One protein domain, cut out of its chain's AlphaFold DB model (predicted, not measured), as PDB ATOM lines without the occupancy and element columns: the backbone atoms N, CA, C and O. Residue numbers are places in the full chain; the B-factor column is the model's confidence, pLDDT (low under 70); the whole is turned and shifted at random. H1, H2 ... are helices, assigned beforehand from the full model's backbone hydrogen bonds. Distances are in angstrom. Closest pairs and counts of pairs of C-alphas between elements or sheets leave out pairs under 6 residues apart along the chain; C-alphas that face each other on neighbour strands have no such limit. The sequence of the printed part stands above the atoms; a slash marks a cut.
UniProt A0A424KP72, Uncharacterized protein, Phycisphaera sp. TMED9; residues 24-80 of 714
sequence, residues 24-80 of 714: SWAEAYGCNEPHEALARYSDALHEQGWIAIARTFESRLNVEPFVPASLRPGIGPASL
ATOM      1  N   SER A  24      29.862  22.970  42.441       78.44
ATOM      2  CA  SER A  24      29.134  21.752  42.795       78.44
ATOM      3  C   SER A  24      30.068  20.653  43.317       78.44
ATOM      4  O   SER A  24      31.226  20.550  42.913       78.44
ATOM      5  N   TRP A  25      29.548  19.762  44.168       84.69
ATOM      6  CA  TRP A  25      30.270  18.558  44.599       84.69
ATOM      7  C   TRP A  25      30.712  17.684  43.411       84.69
ATOM      8  O   TRP A  25      31.810  17.133  43.425       84.69
ATOM      9  N   ALA A  26      29.911  17.617  42.340       84.31
ATOM     10  CA  ALA A  26      30.262  16.893  41.117       84.31
ATOM     11  C   ALA A  26      31.531  17.451  40.440       84.31
ATOM     12  O   ALA A  26      32.356  16.681  39.949       84.31
ATOM     13  N   GLU A  27      31.717  18.775  40.437       81.50
ATOM     14  CA  GLU A  27      32.938  19.413  39.923       81.50
ATOM     15  C   GLU A  27      34.148  19.141  40.821       81.50
ATOM     16  O   GLU A  27      35.245  18.910  40.306       81.50
ATOM     17  N   ALA A  28      33.955  19.106  42.143       81.69
ATOM     18  CA  ALA A  28      35.013  18.773  43.094       81.69
ATOM     19  C   ALA A  28      35.527  17.338  42.919       81.69
ATOM     20  O   ALA A  28      36.734  17.126  42.793       81.69
ATOM     21  N   TYR A  29      34.621  16.365  42.803       86.62
ATOM     22  CA  TYR A  29      34.969  14.973  42.496       86.62
ATOM     23  C   TYR A  29      35.534  14.772  41.083       86.62
ATOM     24  O   TYR A  29      36.036  13.695  40.760       86.62
ATOM     25  N   GLY A  30      35.443  15.785  40.214       81.31
ATOM     26  CA  GLY A  30      36.079  15.784  38.900       81.31
ATOM     27  C   GLY A  30      37.611  15.813  38.962       81.31
ATOM     28  O   GLY A  30      38.251  15.537  37.947       81.31
ATOM     29  N   CYS A  31      38.187  16.134  40.124       82.06
ATOM     30  CA  CYS A  31      39.620  16.030  40.388       82.06
ATOM     31  C   CYS A  31      40.039  14.562  40.593       82.06
ATOM     32  O   CYS A  31      39.231  13.709  40.963       82.06
ATOM     33  N   ASN A  32      41.308  14.244  40.355       81.62
ATOM     34  CA  ASN A  32      41.834  12.895  40.552       81.62
ATOM     35  C   ASN A  32      42.231  12.621  42.006       81.62
ATOM     36  O   ASN A  32      42.206  11.464  42.428       81.62
ATOM     37  N   GLU A  33      42.602  13.654  42.753       78.00
ATOM     38  CA  GLU A  33      43.040  13.558  44.143       78.00
ATOM     39  C   GLU A  33      42.745  14.864  44.903       78.00
ATOM     40  O   GLU A  33      42.621  15.922  44.274       78.00
ATOM     41  N   PRO A  34      42.646  14.829  46.247       70.44
ATOM     42  CA  PRO A  34      42.310  16.006  47.054       70.44
ATOM     43  C   PRO A  34      43.236  17.216  46.834       70.44
ATOM     44  O   PRO A  34      42.776  18.357  46.850       70.44
ATOM     45  N   HIS A  35      44.531  16.992  46.582       71.44
ATOM     46  CA  HIS A  35      45.516  18.064  46.393       71.44
ATOM     47  C   HIS A  35      45.316  18.872  45.099       71.44
ATOM     48  O   HIS A  35      45.643  20.062  45.065       71.44
ATOM     49  N   GLU A  36      44.728  18.286  44.051       72.75
ATOM     50  CA  GLU A  36      44.399  19.018  42.819       72.75
ATOM     51  C   GLU A  36      43.362  20.128  43.077       72.75
ATOM     52  O   GLU A  36      43.416  21.186  42.446       72.75
ATOM     53  N   ALA A  37      42.458  19.940  44.045       64.94
ATOM     54  CA  ALA A  37      41.496  20.966  44.449       64.94
ATOM     55  C   ALA A  37      42.190  22.197  45.072       64.94
ATOM     56  O   ALA A  37      41.786  23.335  44.827       64.94
ATOM     57  N   LEU A  38      43.281  21.988  45.821       64.12
ATOM     58  CA  LEU A  38      44.100  23.061  46.397       64.12
ATOM     59  C   LEU A  38      44.895  23.826  45.322       64.12
ATOM     60  O   LEU A  38      45.027  25.053  45.394       64.12
ATOM     61  N   ALA A  39      45.410  23.119  44.313       70.31
ATOM     62  CA  ALA A  39      46.069  23.747  43.170       70.31
ATOM     63  C   ALA A  39      45.088  24.654  42.408       70.31
ATOM     64  O   ALA A  39      45.384  25.825  42.172       70.31
ATOM     65  N   ARG A  40      43.863  24.169  42.158       68.81
ATOM     66  CA  ARG A  40      42.789  24.972  41.548       68.81
ATOM     67  C   ARG A  40      42.405  26.193  42.382       68.81
ATOM     68  O   ARG A  40      42.162  27.251  41.813       68.81
ATOM     69  N   TYR A  41      42.403  26.087  43.711       64.06
ATOM     70  CA  TYR A  41      42.237  27.242  44.598       64.06
ATOM     71  C   TYR A  41      43.344  28.297  44.415       64.06
ATOM     72  O   TYR A  41      43.050  29.494  44.380       64.06
ATOM     73  N   SER A  42      44.602  27.866  44.284       63.47
ATOM     74  CA  SER A  42      45.744  28.774  44.084       63.47
ATOM     75  C   SER A  42      45.627  29.550  42.769       63.47
ATOM     76  O   SER A  42      45.984  30.728  42.713       63.47
ATOM     77  N   ASP A  43      45.039  28.918  41.752       65.94
ATOM     78  CA  ASP A  43      44.777  29.516  40.443       65.94
ATOM     79  C   ASP A  43      43.475  30.349  40.409       65.94
ATOM     80  O   ASP A  43      43.353  31.288  39.618       65.94
ATOM     81  N   ALA A  44      42.514  30.069  41.300       64.00
ATOM     82  CA  ALA A  44      41.196  30.710  41.381       64.00
ATOM     83  C   ALA A  44      40.924  31.340  42.764       64.00
ATOM     84  O   ALA A  44      39.923  31.058  43.423       64.00
ATOM     85  N   LEU A  45      41.785  32.275  43.187       55.66
ATOM     86  CA  LEU A  45      41.761  32.954  44.503       55.66
ATOM     87  C   LEU A  45      40.427  33.624  44.912       55.66
ATOM     88  O   LEU A  45      40.259  34.005  46.074       55.66
ATOM     89  N   HIS A  46      39.499  33.816  43.974       61.00
ATOM     90  CA  HIS A  46      38.179  34.410  44.201       61.00
ATOM     91  C   HIS A  46      37.090  33.372  44.536       61.00
ATOM     92  O   HIS A  46      36.039  33.743  45.058       61.00
ATOM     93  N   GLU A  47      37.336  32.080  44.306       71.44
ATOM     94  CA  GLU A  47      36.369  30.999  44.516       71.44
ATOM     95  C   GLU A  47      36.528  30.369  45.907       71.44
ATOM     96  O   GLU A  47      37.110  29.300  46.086       71.44
ATOM     97  N   GLN A  48      35.970  31.031  46.925       76.69
ATOM     98  CA  GLN A  48      36.012  30.586  48.331       76.69
ATOM     99  C   GLN A  48      35.480  29.151  48.559       76.69
ATOM    100  O   GLN A  48      35.859  28.512  49.539       76.69
ATOM    101  N   GLY A  49      34.653  28.631  47.644       77.56
ATOM    102  CA  GLY A  49      34.083  27.281  47.698       77.56
ATOM    103  C   GLY A  49      35.110  26.151  47.693       77.56
ATOM    104  O   GLY A  49      34.912  25.162  48.393       77.56
ATOM    105  N   TRP A  50      36.235  26.305  46.987       77.81
ATOM    106  CA  TRP A  50      37.285  25.278  46.974       77.81
ATOM    107  C   TRP A  50      37.954  25.104  48.342       77.81
ATOM    108  O   TRP A  50      38.265  23.976  48.719       77.81
ATOM    109  N   ILE A  51      38.110  26.183  49.125       78.31
ATOM    110  CA  ILE A  51      38.609  26.094  50.510       78.31
ATOM    111  C   ILE A  51      37.620  25.314  51.378       78.31
ATOM    112  O   ILE A  51      38.029  24.444  52.145       78.31
ATOM    113  N   ALA A  52      36.327  25.627  51.266       82.75
ATOM    114  CA  ALA A  52      35.292  24.971  52.056       82.75
ATOM    115  C   ALA A  52      35.235  23.464  51.756       82.75
ATOM    116  O   ALA A  52      35.210  22.653  52.678       82.75
ATOM    117  N   ILE A  53      35.301  23.078  50.479       83.81
ATOM    118  CA  ILE A  53      35.330  21.673  50.048       83.81
ATOM    119  C   ILE A  53      36.603  20.960  50.505       83.81
ATOM    120  O   ILE A  53      36.515  19.846  51.015       83.81
ATOM    121  N   ALA A  54      37.774  21.593  50.376       80.38
ATOM    122  CA  ALA A  54      39.030  21.014  50.851       80.38
ATOM    123  C   ALA A  54      38.982  20.734  52.363       80.38
ATOM    124  O   ALA A  54      39.297  19.626  52.785       80.38
ATOM    125  N   ARG A  55      38.468  21.675  53.169       83.25
ATOM    126  CA  ARG A  55      38.252  21.493  54.620       83.25
ATOM    127  C   ARG A  55      37.247  20.384  54.944       83.25
ATOM    128  O   ARG A  55      37.400  19.659  55.931       83.25
ATOM    129  N   THR A  56      36.219  20.208  54.116       87.12
ATOM    130  CA  THR A  56      35.312  19.060  54.240       87.12
ATOM    131  C   THR A  56      36.020  17.750  53.918       87.12
ATOM    132  O   THR A  56      35.827  16.788  54.648       87.12
ATOM    133  N   PHE A  57      36.868  17.689  52.889       86.62
ATOM    134  CA  PHE A  57      37.654  16.488  52.598       86.62
ATOM    135  C   PHE A  57      38.646  16.158  53.713       86.62
ATOM    136  O   PHE A  57      38.709  15.003  54.118       86.62
ATOM    137  N   GLU A  58      39.339  17.148  54.275       85.75
ATOM    138  CA  GLU A  58      40.229  16.962  55.433       85.75
ATOM    139  C   GLU A  58      39.492  16.295  56.602       85.75
ATOM    140  O   GLU A  58      39.929  15.268  57.118       85.75
ATOM    141  N   SER A  59      38.319  16.827  56.964       85.81
ATOM    142  CA  SER A  59      37.515  16.275  58.061       85.81
ATOM    143  C   SER A  59      36.859  14.928  57.731       85.81
ATOM    144  O   SER A  59      36.842  14.031  58.571       85.81
ATOM    145  N   ARG A  60      36.320  14.754  56.517       88.88
ATOM    146  CA  ARG A  60      35.577  13.547  56.110       88.88
ATOM    147  C   ARG A  60      36.459  12.397  55.658       88.88
ATOM    148  O   ARG A  60      35.975  11.274  55.685       88.88
ATOM    149  N   LEU A  61      37.700  12.635  55.252       86.31
ATOM    150  CA  LEU A  61      38.676  11.592  54.913       86.31
ATOM    151  C   LEU A  61      39.681  11.367  56.051       86.31
ATOM    152  O   LEU A  61      40.389  10.367  56.031       86.31
ATOM    153  N   ASN A  62      39.699  12.252  57.060       81.44
ATOM    154  CA  ASN A  62      40.627  12.212  58.193       81.44
ATOM    155  C   ASN A  62      42.092  12.148  57.726       81.44
ATOM    156  O   ASN A  62      42.872  11.283  58.126       81.44
ATOM    157  N   VAL A  63      42.422  13.059  56.813       78.38
ATOM    158  CA  VAL A  63      43.735  13.213  56.173       78.38
ATOM    159  C   VAL A  63      44.421  14.475  56.692       78.38
ATOM    160  O   VAL A  63      43.764  15.359  57.246       78.38
ATOM    161  N   GLU A  64      45.746  14.562  56.534       76.88
ATOM    162  CA  GLU A  64      46.490  15.756  56.950       76.88
ATOM    163  C   GLU A  64      45.912  17.024  56.296       76.88
ATOM    164  O   GLU A  64      45.599  16.999  55.102       76.88
ATOM    165  N   PRO A  65      45.781  18.139  57.044       71.12
ATOM    166  CA  PRO A  65      45.258  19.378  56.494       71.12
ATOM    167  C   PRO A  65      46.073  19.849  55.287       71.12
ATOM    168  O   PRO A  65      47.260  20.163  55.399       71.12
ATOM    169  N   PHE A  66      45.419  19.946  54.136       72.38
ATOM    170  CA  PHE A  66      45.991  20.483  52.907       72.38
ATOM    171  C   PHE A  66      45.953  22.018  52.914       72.38
ATOM    172  O   PHE A  66      46.815  22.678  52.331       72.38
ATOM    173  N   VAL A  67      44.958  22.598  53.593       71.94
ATOM    174  CA  VAL A  67      44.748  24.033  53.774       71.94
ATOM    175  C   VAL A  67      45.160  24.433  55.195       71.94
ATOM    176  O   VAL A  67      44.505  24.040  56.162       71.94
ATOM    177  N   PRO A  68      46.179  25.296  55.375       73.44
ATOM    178  CA  PRO A  68      46.538  25.792  56.699       73.44
ATOM    179  C   PRO A  68      45.344  26.456  57.402       73.44
ATOM    180  O   PRO A  68      44.658  27.296  56.817       73.44
ATOM    181  N   ALA A  69      45.123  26.148  58.682       75.00
ATOM    182  CA  ALA A  69      44.027  26.738  59.465       75.00
ATOM    183  C   ALA A  69      44.100  28.279  59.545       75.00
ATOM    184  O   ALA A  69      43.082  28.960  59.649       75.00
ATOM    185  N   SER A  70      45.308  28.844  59.444       76.38
ATOM    186  CA  SER A  70      45.556  30.291  59.392       76.38
ATOM    187  C   SER A  70      45.128  30.946  58.073       76.38
ATOM    188  O   SER A  70      44.928  32.161  58.023       76.38
ATOM    189  N   LEU A  71      44.977  30.171  56.998       71.62
ATOM    190  CA  LEU A  71      44.599  30.674  55.685       71.62
ATOM    191  C   LEU A  71      43.078  30.860  55.620       71.62
ATOM    192  O   LEU A  71      42.333  29.891  55.667       71.62
ATOM    193  N   ARG A  72      42.595  32.106  55.495       74.94
ATOM    194  CA  ARG A  72      41.149  32.437  55.437       74.94
ATOM    195  C   ARG A  72      40.340  31.739  56.562       74.94
ATOM    196  O   ARG A  72      39.475  30.908  56.273       74.94
ATOM    197  N   PRO A  73      40.582  32.074  57.843       76.00
ATOM    198  CA  PRO A  73      40.006  31.358  58.989       76.00
ATOM    199  C   PRO A  73      38.474  31.454  59.087       76.00
ATOM    200  O   PRO A  73      37.854  30.628  59.740       76.00
ATOM    201  N   GLY A  74      37.848  32.430  58.417       80.31
ATOM    202  CA  GLY A  74      36.389  32.599  58.404       80.31
ATOM    203  C   GLY A  74      35.617  31.678  57.447       80.31
ATOM    204  O   GLY A  74      34.398  31.791  57.383       80.31
ATOM    205  N   ILE A  75      36.285  30.811  56.677       80.75
ATOM    206  CA  ILE A  75      35.624  29.882  55.742       80.75
ATOM    207  C   ILE A  75      35.509  28.501  56.402       80.75
ATOM    208  O   ILE A  75      36.501  27.798  56.541       80.75
ATOM    209  N   GLY A  76      34.318  28.087  56.821       80.56
ATOM    210  CA  GLY A  76      34.115  26.737  57.365       80.56
ATOM    211  C   GLY A  76      34.183  25.629  56.298       80.56
ATOM    212  O   GLY A  76      34.269  25.932  55.105       80.56
ATOM    213  N   PRO A  77      34.131  24.346  56.705       84.25
ATOM    214  CA  PRO A  77      33.894  23.242  55.778       84.25
ATOM    215  C   PRO A  77      32.563  23.427  55.028       84.25
ATOM    216  O   PRO A  77      31.583  23.928  55.583       84.25
ATOM    217  N   ALA A  78      32.528  23.018  53.762       84.62
ATOM    218  CA  ALA A  78      31.303  22.919  52.976       84.62
ATOM    219  C   ALA A  78      30.356  21.866  53.573       84.62
ATOM    220  O   ALA A  78      30.797  20.833  54.086       84.62
ATOM    221  N   SER A  79      29.049  22.113  53.469       82.06
ATOM    222  CA  SER A  79      28.038  21.186  53.979       82.06
ATOM    223  C   SER A  79      28.068  19.865  53.205       82.06
ATOM    224  O   SER A  79      27.960  19.849  51.976       82.06
ATOM    225  N   LEU A  80      28.196  18.767  53.944       85.00
ATOM    226  CA  LEU A  80      27.972  17.401  53.492       85.00
ATOM    227  C   LEU A  80      27.120  16.723  54.566       85.00
ATOM    228  O   LEU A  80      27.397  16.899  55.756       85.00
TER     229      LEU A  80
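This is residues 24 to 80 of the 714 residues of an uncharacterized protein of Phycisphaera sp. TMED9 (UniProt A0A424KP72). A hairpin of two helices, H2 and H3, makes the core; the short H1 sits to one side of it, and the long stretch without a named element, residues 62 to 80, swings in a wide loop round the other side of H3. H3 runs through the middle, with H1, H2 and this loop set round it. The printed part has 57 residues with three named helices, H1, H2 and H3 along the chain, and no named strand. The class is all helix, though helices hold only 27 of the 57 residues. The whole is compact, with a radius of gyration of the C-alphas of 10.2 A, and rounded, spanning 27 by 26 by 19 A.

Find C-alpha 49 at (34.083, 27.281, 47.698); from there the longest helix, H3, residues 49 to 61, runs 17.9 A to C-alpha 61 at (38.676, 11.592, 54.913). Before it, H2, residues 34 to 43, runs 15.2 A from C-alpha 34 at (42.310, 16.006, 47.054). Look earlier for H1, residues 25 to 28.

Look first at H3 and H2, which touch and form a helical hairpin. Their closest C-alphas, those of Tyr 41 and Trp 50, are 5.8 A apart. Their lines stand at a shallow tilt of 17 degrees, opposite ways. H1 is close to H3 but not clearly touching; the closest C-alphas, those of Ala 28 and Ile 53, are 7.5 A apart. H1 is also close to H2 but not clearly touching, with Ala 28 and Ala 37 the closest, their C-alphas 7.0 A apart. Every O i to N i+4 pair is within hydrogen-bond range in H3, and 5 of 6 in H2; H1 is too short for such a pair.

The C-alphas farthest apart, those of Ala 26 and Ser 70, are 27.3 A apart. The printed part has no cut, and the links H1 to H2 and H2 to H3 are tight. The mean pLDDT of the printed part is 77.0; look for values under 70 at residues 37 to 38 and 40 to 46.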